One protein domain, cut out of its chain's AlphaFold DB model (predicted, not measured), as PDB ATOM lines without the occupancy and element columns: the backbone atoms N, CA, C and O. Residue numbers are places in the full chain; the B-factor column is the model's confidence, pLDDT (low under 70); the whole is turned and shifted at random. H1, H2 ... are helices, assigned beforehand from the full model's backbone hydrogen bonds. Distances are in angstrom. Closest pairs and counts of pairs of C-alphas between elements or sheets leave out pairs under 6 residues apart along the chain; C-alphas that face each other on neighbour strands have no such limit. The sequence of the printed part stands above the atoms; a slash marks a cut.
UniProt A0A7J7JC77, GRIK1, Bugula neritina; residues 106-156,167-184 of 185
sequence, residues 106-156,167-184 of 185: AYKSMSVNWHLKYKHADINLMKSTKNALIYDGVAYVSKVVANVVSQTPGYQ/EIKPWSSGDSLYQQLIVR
ATOM      1  N   ALA A 106      -3.476  10.667  19.362       89.81
ATOM      2  CA  ALA A 106      -2.489   9.981  18.531       89.81
ATOM      3  C   ALA A 106      -2.000   8.687  19.199       89.81
ATOM      4  O   ALA A 106      -2.113   7.619  18.597       89.81
ATOM      5  N   TYR A 107      -1.568   8.762  20.464       90.69
ATOM      6  CA  TYR A 107      -1.131   7.594  21.230       90.69
ATOM      7  C   TYR A 107      -2.262   6.573  21.400       90.69
ATOM      8  O   TYR A 107      -2.074   5.382  21.142       90.69
ATOM      9  N   LYS A 108      -3.472   7.023  21.756       91.25
ATOM     10  CA  LYS A 108      -4.640   6.136  21.913       91.25
ATOM     11  C   LYS A 108      -4.989   5.411  20.606       91.25
ATOM     12  O   LYS A 108      -5.181   4.197  20.609       91.25
ATOM     13  N   SER A 109      -5.016   6.126  19.479       90.44
ATOM     14  CA  SER A 109      -5.295   5.533  18.162       90.44
ATOM     15  C   SER A 109      -4.205   4.555  17.719       90.44
ATOM     16  O   SER A 109      -4.513   3.448  17.271       90.44
ATOM     17  N   MET A 110      -2.935   4.935  17.879       89.44
ATOM     18  CA  MET A 110      -1.783   4.077  17.596       89.44
ATOM     19  C   MET A 110      -1.839   2.796  18.436       89.44
ATOM     20  O   MET A 110      -1.728   1.709  17.871       89.44
ATOM     21  N   SER A 111      -2.141   2.903  19.732       87.06
ATOM     22  CA  SER A 111      -2.231   1.759  20.648       87.06
ATOM     23  C   SER A 111      -3.322   0.769  20.249       87.06
ATOM     24  O   SER A 111      -3.081  -0.438  20.192       87.06
ATOM     25  N   VAL A 112      -4.515   1.270  19.908       88.31
ATOM     26  CA  VAL A 112      -5.619   0.432  19.415       88.31
ATOM     27  C   VAL A 112      -5.231  -0.255  18.105       88.31
ATOM     28  O   VAL A 112      -5.392  -1.467  17.971       88.31
ATOM     29  N   ASN A 113      -4.670   0.488  17.149       87.56
ATOM     30  CA  ASN A 113      -4.246  -0.066  15.863       87.56
ATOM     31  C   ASN A 113      -3.144  -1.121  16.013       87.56
ATOM     32  O   ASN A 113      -3.175  -2.137  15.319       87.56
ATOM     33  N   TRP A 114      -2.187  -0.889  16.911       87.06
ATOM     34  CA  TRP A 114      -1.108  -1.822  17.215       87.06
ATOM     35  C   TRP A 114      -1.664  -3.137  17.763       87.06
ATOM     36  O   TRP A 114      -1.357  -4.201  17.228       87.06
ATOM     37  N   HIS A 115      -2.566  -3.057  18.745       83.56
ATOM     38  CA  HIS A 115      -3.210  -4.226  19.340       83.56
ATOM     39  C   HIS A 115      -4.059  -5.017  18.329       83.56
ATOM     40  O   HIS A 115      -4.015  -6.246  18.299       83.56
ATOM     41  N   LEU A 116      -4.800  -4.322  17.456       87.56
ATOM     42  CA  LEU A 116      -5.629  -4.961  16.430       87.56
ATOM     43  C   LEU A 116      -4.799  -5.647  15.335       87.56
ATOM     44  O   LEU A 116      -5.173  -6.726  14.872       87.56
ATOM     45  N   LYS A 117      -3.690  -5.031  14.903       85.69
ATOM     46  CA  LYS A 117      -2.843  -5.554  13.816       85.69
ATOM     47  C   LYS A 117      -1.887  -6.645  14.280       85.69
ATOM     48  O   LYS A 117      -1.621  -7.576  13.524       85.69
ATOM     49  N   TYR A 118      -1.389  -6.550  15.507       83.25
ATOM     50  CA  TYR A 118      -0.389  -7.461  16.042       83.25
ATOM     51  C   TYR A 118      -0.927  -8.109  17.316       83.25
ATOM     52  O   TYR A 118      -0.625  -7.673  18.423       83.25
ATOM     53  N   LYS A 119      -1.716  -9.180  17.151       69.25
ATOM     54  CA  LYS A 119      -2.504  -9.846  18.213       69.25
ATOM     55  C   LYS A 119      -1.740 -10.317  19.467       69.25
ATOM     56  O   LYS A 119      -2.379 -10.751  20.416       69.25
ATOM     57  N   HIS A 120      -0.417 -10.198  19.512       72.00
ATOM     58  CA  HIS A 120       0.419 -10.508  20.677       72.00
ATOM     59  C   HIS A 120       1.582  -9.523  20.864       72.00
ATOM     60  O   HIS A 120       2.524  -9.825  21.591       72.00
ATOM     61  N   ALA A 121       1.568  -8.371  20.187       75.44
ATOM     62  CA  ALA A 121       2.638  -7.400  20.355       75.44
ATOM     63  C   ALA A 121       2.458  -6.634  21.663       75.44
ATOM     64  O   ALA A 121       1.386  -6.099  21.955       75.44
ATOM     65  N   ASP A 122       3.540  -6.565  22.426       79.06
ATOM     66  CA  ASP A 122       3.576  -5.826  23.673       79.06
ATOM     67  C   ASP A 122       3.512  -4.318  23.392       79.06
ATOM     68  O   ASP A 122       4.436  -3.733  22.822       79.06
ATOM     69  N   ILE A 123       2.406  -3.679  23.780       76.19
ATOM     70  CA  ILE A 123       2.242  -2.226  23.649       76.19
ATOM     71  C   ILE A 123       3.190  -1.463  24.580       76.19
ATOM     72  O   ILE A 123       3.485  -0.298  24.320       76.19
ATOM     73  N   ASN A 124       3.724  -2.107  25.623       78.19
ATOM     74  CA  ASN A 124       4.716  -1.484  26.496       78.19
ATOM     75  C   ASN A 124       5.995  -1.120  25.734       78.19
ATOM     76  O   ASN A 124       6.670  -0.169  26.120       78.19
ATOM     77  N   LEU A 125       6.273  -1.772  24.596       74.62
ATOM     78  CA  LEU A 125       7.343  -1.345  23.694       74.62
ATOM     79  C   LEU A 125       7.158   0.117  23.261       74.62
ATOM     80  O   LEU A 125       8.137   0.855  23.211       74.62
ATOM     81  N   MET A 126       5.924   0.563  23.022       79.19
ATOM     82  CA  MET A 126       5.615   1.929  22.579       79.19
ATOM     83  C   MET A 126       5.569   2.954  23.714       79.19
ATOM     84  O   MET A 126       5.426   4.143  23.445       79.19
ATOM     85  N   LYS A 127       5.709   2.522  24.972       85.88
ATOM     86  CA  LYS A 127       5.773   3.435  26.120       85.88
ATOM     87  C   LYS A 127       7.156   4.043  26.333       85.88
ATOM     88  O   LYS A 127       7.268   4.995  27.092       85.88
ATOM     89  N   SER A 128       8.196   3.496  25.698       91.00
ATOM     90  CA  SER A 128       9.531   4.098  25.741       91.00
ATOM     91  C   SER A 128       9.665   5.201  24.698       91.00
ATOM     92  O   SER A 128       9.321   5.017  23.525       91.00
ATOM     93  N   THR A 129      10.246   6.320  25.110       92.94
ATOM     94  CA  THR A 129      10.551   7.480  24.272       92.94
ATOM     95  C   THR A 129      11.389   7.069  23.070       92.94
ATOM     96  O   THR A 129      11.105   7.476  21.947       92.94
ATOM     97  N   LYS A 130      12.377   6.186  23.268       92.50
ATOM     98  CA  LYS A 130      13.197   5.648  22.174       92.50
ATOM     99  C   LYS A 130      12.346   5.006  21.074       92.50
ATOM    100  O   LYS A 130      12.551   5.299  19.898       92.50
ATOM    101  N   ASN A 131      11.416   4.127  21.434       91.62
ATOM    102  CA  ASN A 131      10.616   3.409  20.443       91.62
ATOM    103  C   ASN A 131       9.552   4.312  19.811       91.62
ATOM    104  O   ASN A 131       9.328   4.208  18.606       91.62
ATOM    105  N   ALA A 132       8.960   5.228  20.582       91.19
ATOM    106  CA  ALA A 132       8.052   6.243  20.053       91.19
ATOM    107  C   ALA A 132       8.749   7.129  19.002       91.19
ATOM    108  O   ALA A 132       8.237   7.290  17.898       91.19
ATOM    109  N   LEU A 133       9.971   7.596  19.278       93.62
ATOM    110  CA  LEU A 133      10.760   8.380  18.321       93.62
ATOM    111  C   LEU A 133      11.144   7.582  17.066       93.62
ATOM    112  O   LEU A 133      11.187   8.147  15.975       93.62
ATOM    113  N   ILE A 134      11.404   6.275  17.184       93.50
ATOM    114  CA  ILE A 134      11.624   5.409  16.011       93.50
ATOM    115  C   ILE A 134      10.340   5.302  15.180       93.50
ATOM    116  O   ILE A 134      10.399   5.418  13.954       93.50
ATOM    117  N   TYR A 135       9.190   5.094  15.828       90.69
ATOM    118  CA  TYR A 135       7.891   5.019  15.159       90.69
ATOM    119  C   TYR A 135       7.588   6.311  14.387       90.69
ATOM    120  O   TYR A 135       7.322   6.263  13.180       90.69
ATOM    121  N   ASP A 136       7.717   7.461  15.051       91.25
ATOM    122  CA  ASP A 136       7.509   8.778  14.446       91.25
ATOM    123  C   ASP A 136       8.537   9.064  13.346       91.25
ATOM    124  O   ASP A 136       8.177   9.543  12.269       91.25
ATOM    125  N   GLY A 137       9.801   8.699  13.568       93.44
ATOM    126  CA  GLY A 137      10.878   8.850  12.594       93.44
ATOM    127  C   GLY A 137      10.600   8.091  11.296       93.44
ATOM    128  O   GLY A 137      10.712   8.664  10.213       93.44
ATOM    129  N   VAL A 138      10.166   6.830  11.381       93.62
ATOM    130  CA  VAL A 138       9.803   6.035  10.195       93.62
ATOM    131  C   VAL A 138       8.592   6.637   9.489       93.62
ATOM    132  O   VAL A 138       8.613   6.766   8.263       93.62
ATOM    133  N   ALA A 139       7.550   7.024  10.230       90.56
ATOM    134  CA  ALA A 139       6.351   7.623   9.646       90.56
ATOM    135  C   ALA A 139       6.667   8.942   8.918       90.56
ATOM    136  O   ALA A 139       6.234   9.147   7.778       90.56
ATOM    137  N   TYR A 140       7.465   9.811   9.545       92.12
ATOM    138  CA  TYR A 140       7.876  11.095   8.985       92.12
ATOM    139  C   TYR A 140       8.776  10.919   7.759       92.12
ATOM    140  O   TYR A 140       8.442  11.413   6.679       92.12
ATOM    141  N   VAL A 141       9.867  10.154   7.882       92.19
ATOM    142  CA  VAL A 141      10.812   9.923   6.779       92.19
ATOM    143  C   VAL A 141      10.114   9.256   5.596       92.19
ATOM    144  O   VAL A 141      10.310   9.694   4.468       92.19
ATOM    145  N   SER A 142       9.241   8.269   5.823       92.38
ATOM    146  CA  SER A 142       8.505   7.605   4.733       92.38
ATOM    147  C   SER A 142       7.633   8.584   3.948       92.38
ATOM    148  O   SER A 142       7.598   8.538   2.719       92.38
ATOM    149  N   LYS A 143       6.955   9.506   4.643       91.12
ATOM    150  CA  LYS A 143       6.141  10.548   4.007       91.12
ATOM    151  C   LYS A 143       6.997  11.507   3.182       91.12
ATOM    152  O   LYS A 143       6.627  11.843   2.058       91.12
ATOM    153  N   VAL A 144       8.129  11.947   3.727       90.38
ATOM    154  CA  VAL A 144       9.035  12.865   3.027       90.38
ATOM    155  C   VAL A 144       9.660  12.187   1.806       90.38
ATOM    156  O   VAL A 144       9.625  12.749   0.714       90.38
ATOM    157  N   VAL A 145      10.153  10.955   1.947       89.00
ATOM    158  CA  VAL A 145      10.714  10.180   0.830       89.00
ATOM    159  C   VAL A 145       9.669   9.957  -0.260       89.00
ATOM    160  O   VAL A 145       9.973  10.176  -1.430       89.00
ATOM    161  N   ALA A 146       8.432   9.590   0.091       88.69
ATOM    162  CA  ALA A 146       7.361   9.429  -0.895       88.69
ATOM    163  C   ALA A 146       7.125  10.718  -1.707       88.69
ATOM    164  O   ALA A 146       6.967  10.657  -2.929       88.69
ATOM    165  N   ASN A 147       7.178  11.885  -1.054       86.44
ATOM    166  CA  ASN A 147       7.063  13.174  -1.735       86.44
ATOM    167  C   ASN A 147       8.251  13.430  -2.675       86.44
ATOM    168  O   ASN A 147       8.026  13.718  -3.852       86.44
ATOM    169  N   VAL A 148       9.491  13.275  -2.197       85.19
ATOM    170  CA  VAL A 148      10.714  13.435  -3.013       85.19
ATOM    171  C   VAL A 148      10.666  12.542  -4.252       85.19
ATOM    172  O   VAL A 148      10.896  13.020  -5.362       85.19
ATOM    173  N   VAL A 149      10.317  11.263  -4.083       85.25
ATOM    174  CA  VAL A 149      10.228  10.294  -5.186       85.25
ATOM    175  C   VAL A 149       9.165  10.716  -6.199       85.25
ATOM    176  O   VAL A 149       9.429  10.696  -7.397       85.25
ATOM    177  N   SER A 150       7.989  11.161  -5.744       85.31
ATOM    178  CA  SER A 150       6.918  11.612  -6.646       85.31
ATOM    179  C   SER A 150       7.276  12.872  -7.449       85.31
ATOM    180  O   SER A 150       6.773  13.061  -8.553       85.31
ATOM    181  N   GLN A 151       8.153  13.721  -6.907       83.94
ATOM    182  CA  GLN A 151       8.576  14.987  -7.513       83.94
ATOM    183  C   GLN A 151       9.863  14.866  -8.334       83.94
ATOM    184  O   GLN A 151      10.249  15.836  -8.984       83.94
ATOM    185  N   THR A 152      10.526  13.705  -8.317       79.88
ATOM    186  CA  THR A 152      11.808  13.482  -8.995       79.88
ATOM    187  C   THR A 152      11.626  12.497 -10.153       79.88
ATOM    188  O   THR A 152      11.669  11.281  -9.944       79.88
ATOM    189  N   PRO A 153      11.426  12.984 -11.393       77.62
ATOM    190  CA  PRO A 153      11.342  12.121 -12.565       77.62
ATOM    191  C   PRO A 153      12.602  11.260 -12.704       77.62
ATOM    192  O   PRO A 153      13.719  11.773 -12.687       77.62
ATOM    193  N   GLY A 154      12.426   9.945 -12.849       74.12
ATOM    194  CA  GLY A 154      13.546   9.014 -13.022       74.12
ATOM    195  C   GLY A 154      14.330   8.703 -11.743       74.12
ATOM    196  O   GLY A 154      15.482   8.287 -11.845       74.12
ATOM    197  N   TYR A 155      13.736   8.889 -10.556       77.00
ATOM    198  CA  TYR A 155      14.353   8.507  -9.284       77.00
ATOM    199  C   TYR A 155      14.922   7.075  -9.327       77.00
ATOM    200  O   TYR A 155      14.182   6.108  -9.524       77.00
ATOM    201  N   GLN A 156      16.231   6.938  -9.104       73.12
ATOM    202  CA  GLN A 156      16.898   5.651  -8.910       73.12
ATOM    203  C   GLN A 156      17.845   5.722  -7.714       73.12
ATOM    204  O   GLN A 156      18.670   6.629  -7.603       73.12
ATOM    205  N   GLU A 167      35.865   6.949  -5.963       75.94
ATOM    206  CA  GLU A 167      35.374   8.303  -5.719       75.94
ATOM    207  C   GLU A 167      34.059   8.233  -4.924       75.94
ATOM    208  O   GLU A 167      33.091   7.608  -5.371       75.94
ATOM    209  N   ILE A 168      34.027   8.863  -3.744       78.75
ATOM    210  CA  ILE A 168      32.812   8.969  -2.932       78.75
ATOM    211  C   ILE A 168      31.853   9.892  -3.680       78.75
ATOM    212  O   ILE A 168      32.000  11.111  -3.646       78.75
ATOM    213  N   LYS A 169      30.871   9.308  -4.363       79.94
ATOM    214  CA  LYS A 169      29.790  10.057  -5.007       79.94
ATOM    215  C   LYS A 169      28.638  10.211  -4.018       79.94
ATOM    216  O   LYS A 169      28.045   9.194  -3.654       79.94
ATOM    217  N   PRO A 170      28.313  11.438  -3.569       83.06
ATOM    218  CA  PRO A 170      27.158  11.668  -2.716       83.06
ATOM    219  C   PRO A 170      25.873  11.219  -3.406       83.06
ATOM    220  O   PRO A 170      25.766  11.215  -4.635       83.06
ATOM    221  N   TRP A 171      24.869  10.870  -2.608       84.50
ATOM    222  CA  TRP A 171      23.554  10.579  -3.156       84.50
ATOM    223  C   TRP A 171      22.949  11.840  -3.779       84.50
ATOM    224  O   TRP A 171      22.727  12.836  -3.096       84.50
ATOM    225  N   SER A 172      22.646  11.777  -5.077       82.94
ATOM    226  CA  SER A 172      22.195  12.923  -5.878       82.94
ATOM    227  C   SER A 172      20.905  13.580  -5.379       82.94
ATOM    228  O   SER A 172      20.698  14.766  -5.609       82.94
ATOM    229  N   SER A 173      20.034  12.832  -4.695       83.62
ATOM    230  CA  SER A 173      18.785  13.360  -4.119       83.62
ATOM    231  C   SER A 173      18.906  13.728  -2.634       83.62
ATOM    232  O   SER A 173      17.910  14.130  -2.031       83.62
ATOM    233  N   GLY A 174      20.100  13.603  -2.042       84.69
ATOM    234  CA  GLY A 174      20.333  13.825  -0.614       84.69
ATOM    235  C   GLY A 174      19.973  15.238  -0.155       84.69
ATOM    236  O   GLY A 174      19.263  15.386   0.836       84.69
ATOM    237  N   ASP A 175      20.369  16.261  -0.915       86.25
ATOM    238  CA  ASP A 175      20.083  17.662  -0.574       86.25
ATOM    239  C   ASP A 175      18.581  17.966  -0.610       86.25
ATOM    240  O   ASP A 175      18.050  18.598   0.303       86.25
ATOM    241  N   SER A 176      17.869  17.466  -1.627       83.38
ATOM    242  CA  SER A 176      16.412  17.622  -1.735       83.38
ATOM    243  C   SER A 176      15.695  16.954  -0.561       83.38
ATOM    244  O   SER A 176      14.805  17.556   0.046       83.38
ATOM    245  N   LEU A 177      16.121  15.743  -0.181       86.06
ATOM    246  CA  LEU A 177      15.582  15.067   0.995       86.06
ATOM    247  C   LEU A 177      15.851  15.874   2.270       86.06
ATOM    248  O   LEU A 177      14.928  16.097   3.052       86.06
ATOM    249  N   TYR A 178      17.090  16.320   2.477       88.75
ATOM    250  CA  TYR A 178      17.485  17.067   3.669       88.75
ATOM    251  C   TYR A 178      16.667  18.352   3.833       88.75
ATOM    252  O   TYR A 178      16.106  18.585   4.902       88.75
ATOM    253  N   GLN A 179      16.512  19.135   2.762       86.69
ATOM    254  CA  GLN A 179      15.693  20.351   2.784       86.69
ATOM    255  C   GLN A 179      14.239  20.053   3.166       86.69
ATOM    256  O   GLN A 179      13.646  20.763   3.977       86.69
ATOM    257  N   GLN A 180      13.658  18.968   2.654       85.69
ATOM    258  CA  GLN A 180      12.291  18.601   3.024       85.69
ATOM    259  C   GLN A 180      12.167  18.069   4.458       85.69
ATOM    260  O   GLN A 180      11.103  18.218   5.060       85.69
ATOM    261  N   LEU A 181      13.229  17.476   5.013       87.12
ATOM    262  CA  LEU A 181      13.254  17.018   6.403       87.12
ATOM    263  C   LEU A 181      13.309  18.187   7.395       87.12
ATOM    264  O   LEU A 181      12.622  18.117   8.413       87.12
ATOM    265  N   ILE A 182      14.081  19.242   7.106       85.88
ATOM    266  CA  ILE A 182      14.314  20.355   8.045       85.88
ATOM    267  C   ILE A 182      13.266  21.475   7.969       85.88
ATOM    268  O   ILE A 182      13.010  22.123   8.974       85.88
ATOM    269  N   VAL A 183      12.643  21.714   6.808       63.62
ATOM    270  CA  VAL A 183      11.734  22.866   6.591       63.62
ATOM    271  C   VAL A 183      10.366  22.695   7.284       63.62
ATOM    272  O   VAL A 183       9.536  23.601   7.259       63.62
ATOM    273  N   ARG A 184      10.091  21.539   7.902       56.97
ATOM    274  CA  ARG A 184       8.794  21.235   8.539       56.97
ATOM    275  C   ARG A 184       8.863  20.893  10.031       56.97
ATOM    276  O   ARG A 184       7.901  20.320  10.543       56.97
TER     277      ARG A 184
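AT A GLANCE: This is residues 106 to 156 and 167 to 184 of the 185 residues of the protein "GRIK1" of Bugula neritina (UniProt A0A7J7JC77). One long helix, H3, makes a strut, with H4 packed at a steep angle on its later part, residues 141 to 148. Beyond the strut's first end the short H2 joins it to H1, a separate helix away from H3, and residues 116 to 121 stick out. The printed part has 69 residues with four named helices in the order H1, H2, H3, H4 and no named strand; its class is all helix. It is only just loose, close to extended, with a radius of gyration of the C-alphas of 16.4 A, and elongated, spanning 46 by 25 by 22 A.

IN THESE COORDINATES: H3, residues 129 to 151, is 32.7 A long, from C-alpha 129 at (10.551, 7.480, 24.272) to C-alpha 151 at (8.576, 14.987, -7.513). H2 is residues 123 to 127, 7.1 A. H1, residues 106 to 117, is 16.2 A long and begins at C-alpha 106, (-2.489, 9.981, 18.531). H4, residues 174 to 182, is 12.4 A long.

HOW THE PARTS SIT: H3 touches H4 with residues 141 to 148 alone; the closest C-alphas, those of Val 148 and Leu 177, are 6.5 A apart. They run opposite ways at a steep tilt of 54 degrees. H2 and H3 are close but not clearly touching, the closest C-alphas being those of Met 126 and Ala 132, 5.6 A apart. H1, with residues 111 to 115 alone, only just touches H2, with 3 pairs of C-alphas within 8 A; the closest are Ser 111 and Ile 123, 6.7 A. H1 is apart from H3 and H4, and H2 from H4. Every O i to N i+4 pair is within hydrogen-bond range in H1, H3 and H4; H2 has 0 of 1, and 2 of 2 O i to N i+3 pairs.

THE WHOLE: The C-alphas farthest apart, those of Val 112 and Glu 167, are 48.7 A apart. Residues 157 to 166 are not printed, and C-alphas 156 and 167 are 18.9 A apart across this cut, which lies in the link from H3 to H4. The links H1 to H2 and H2 to H3 are tight. Mean pLDDT of the printed part is 84.7; residues 119 and 183 to 184 are under 70.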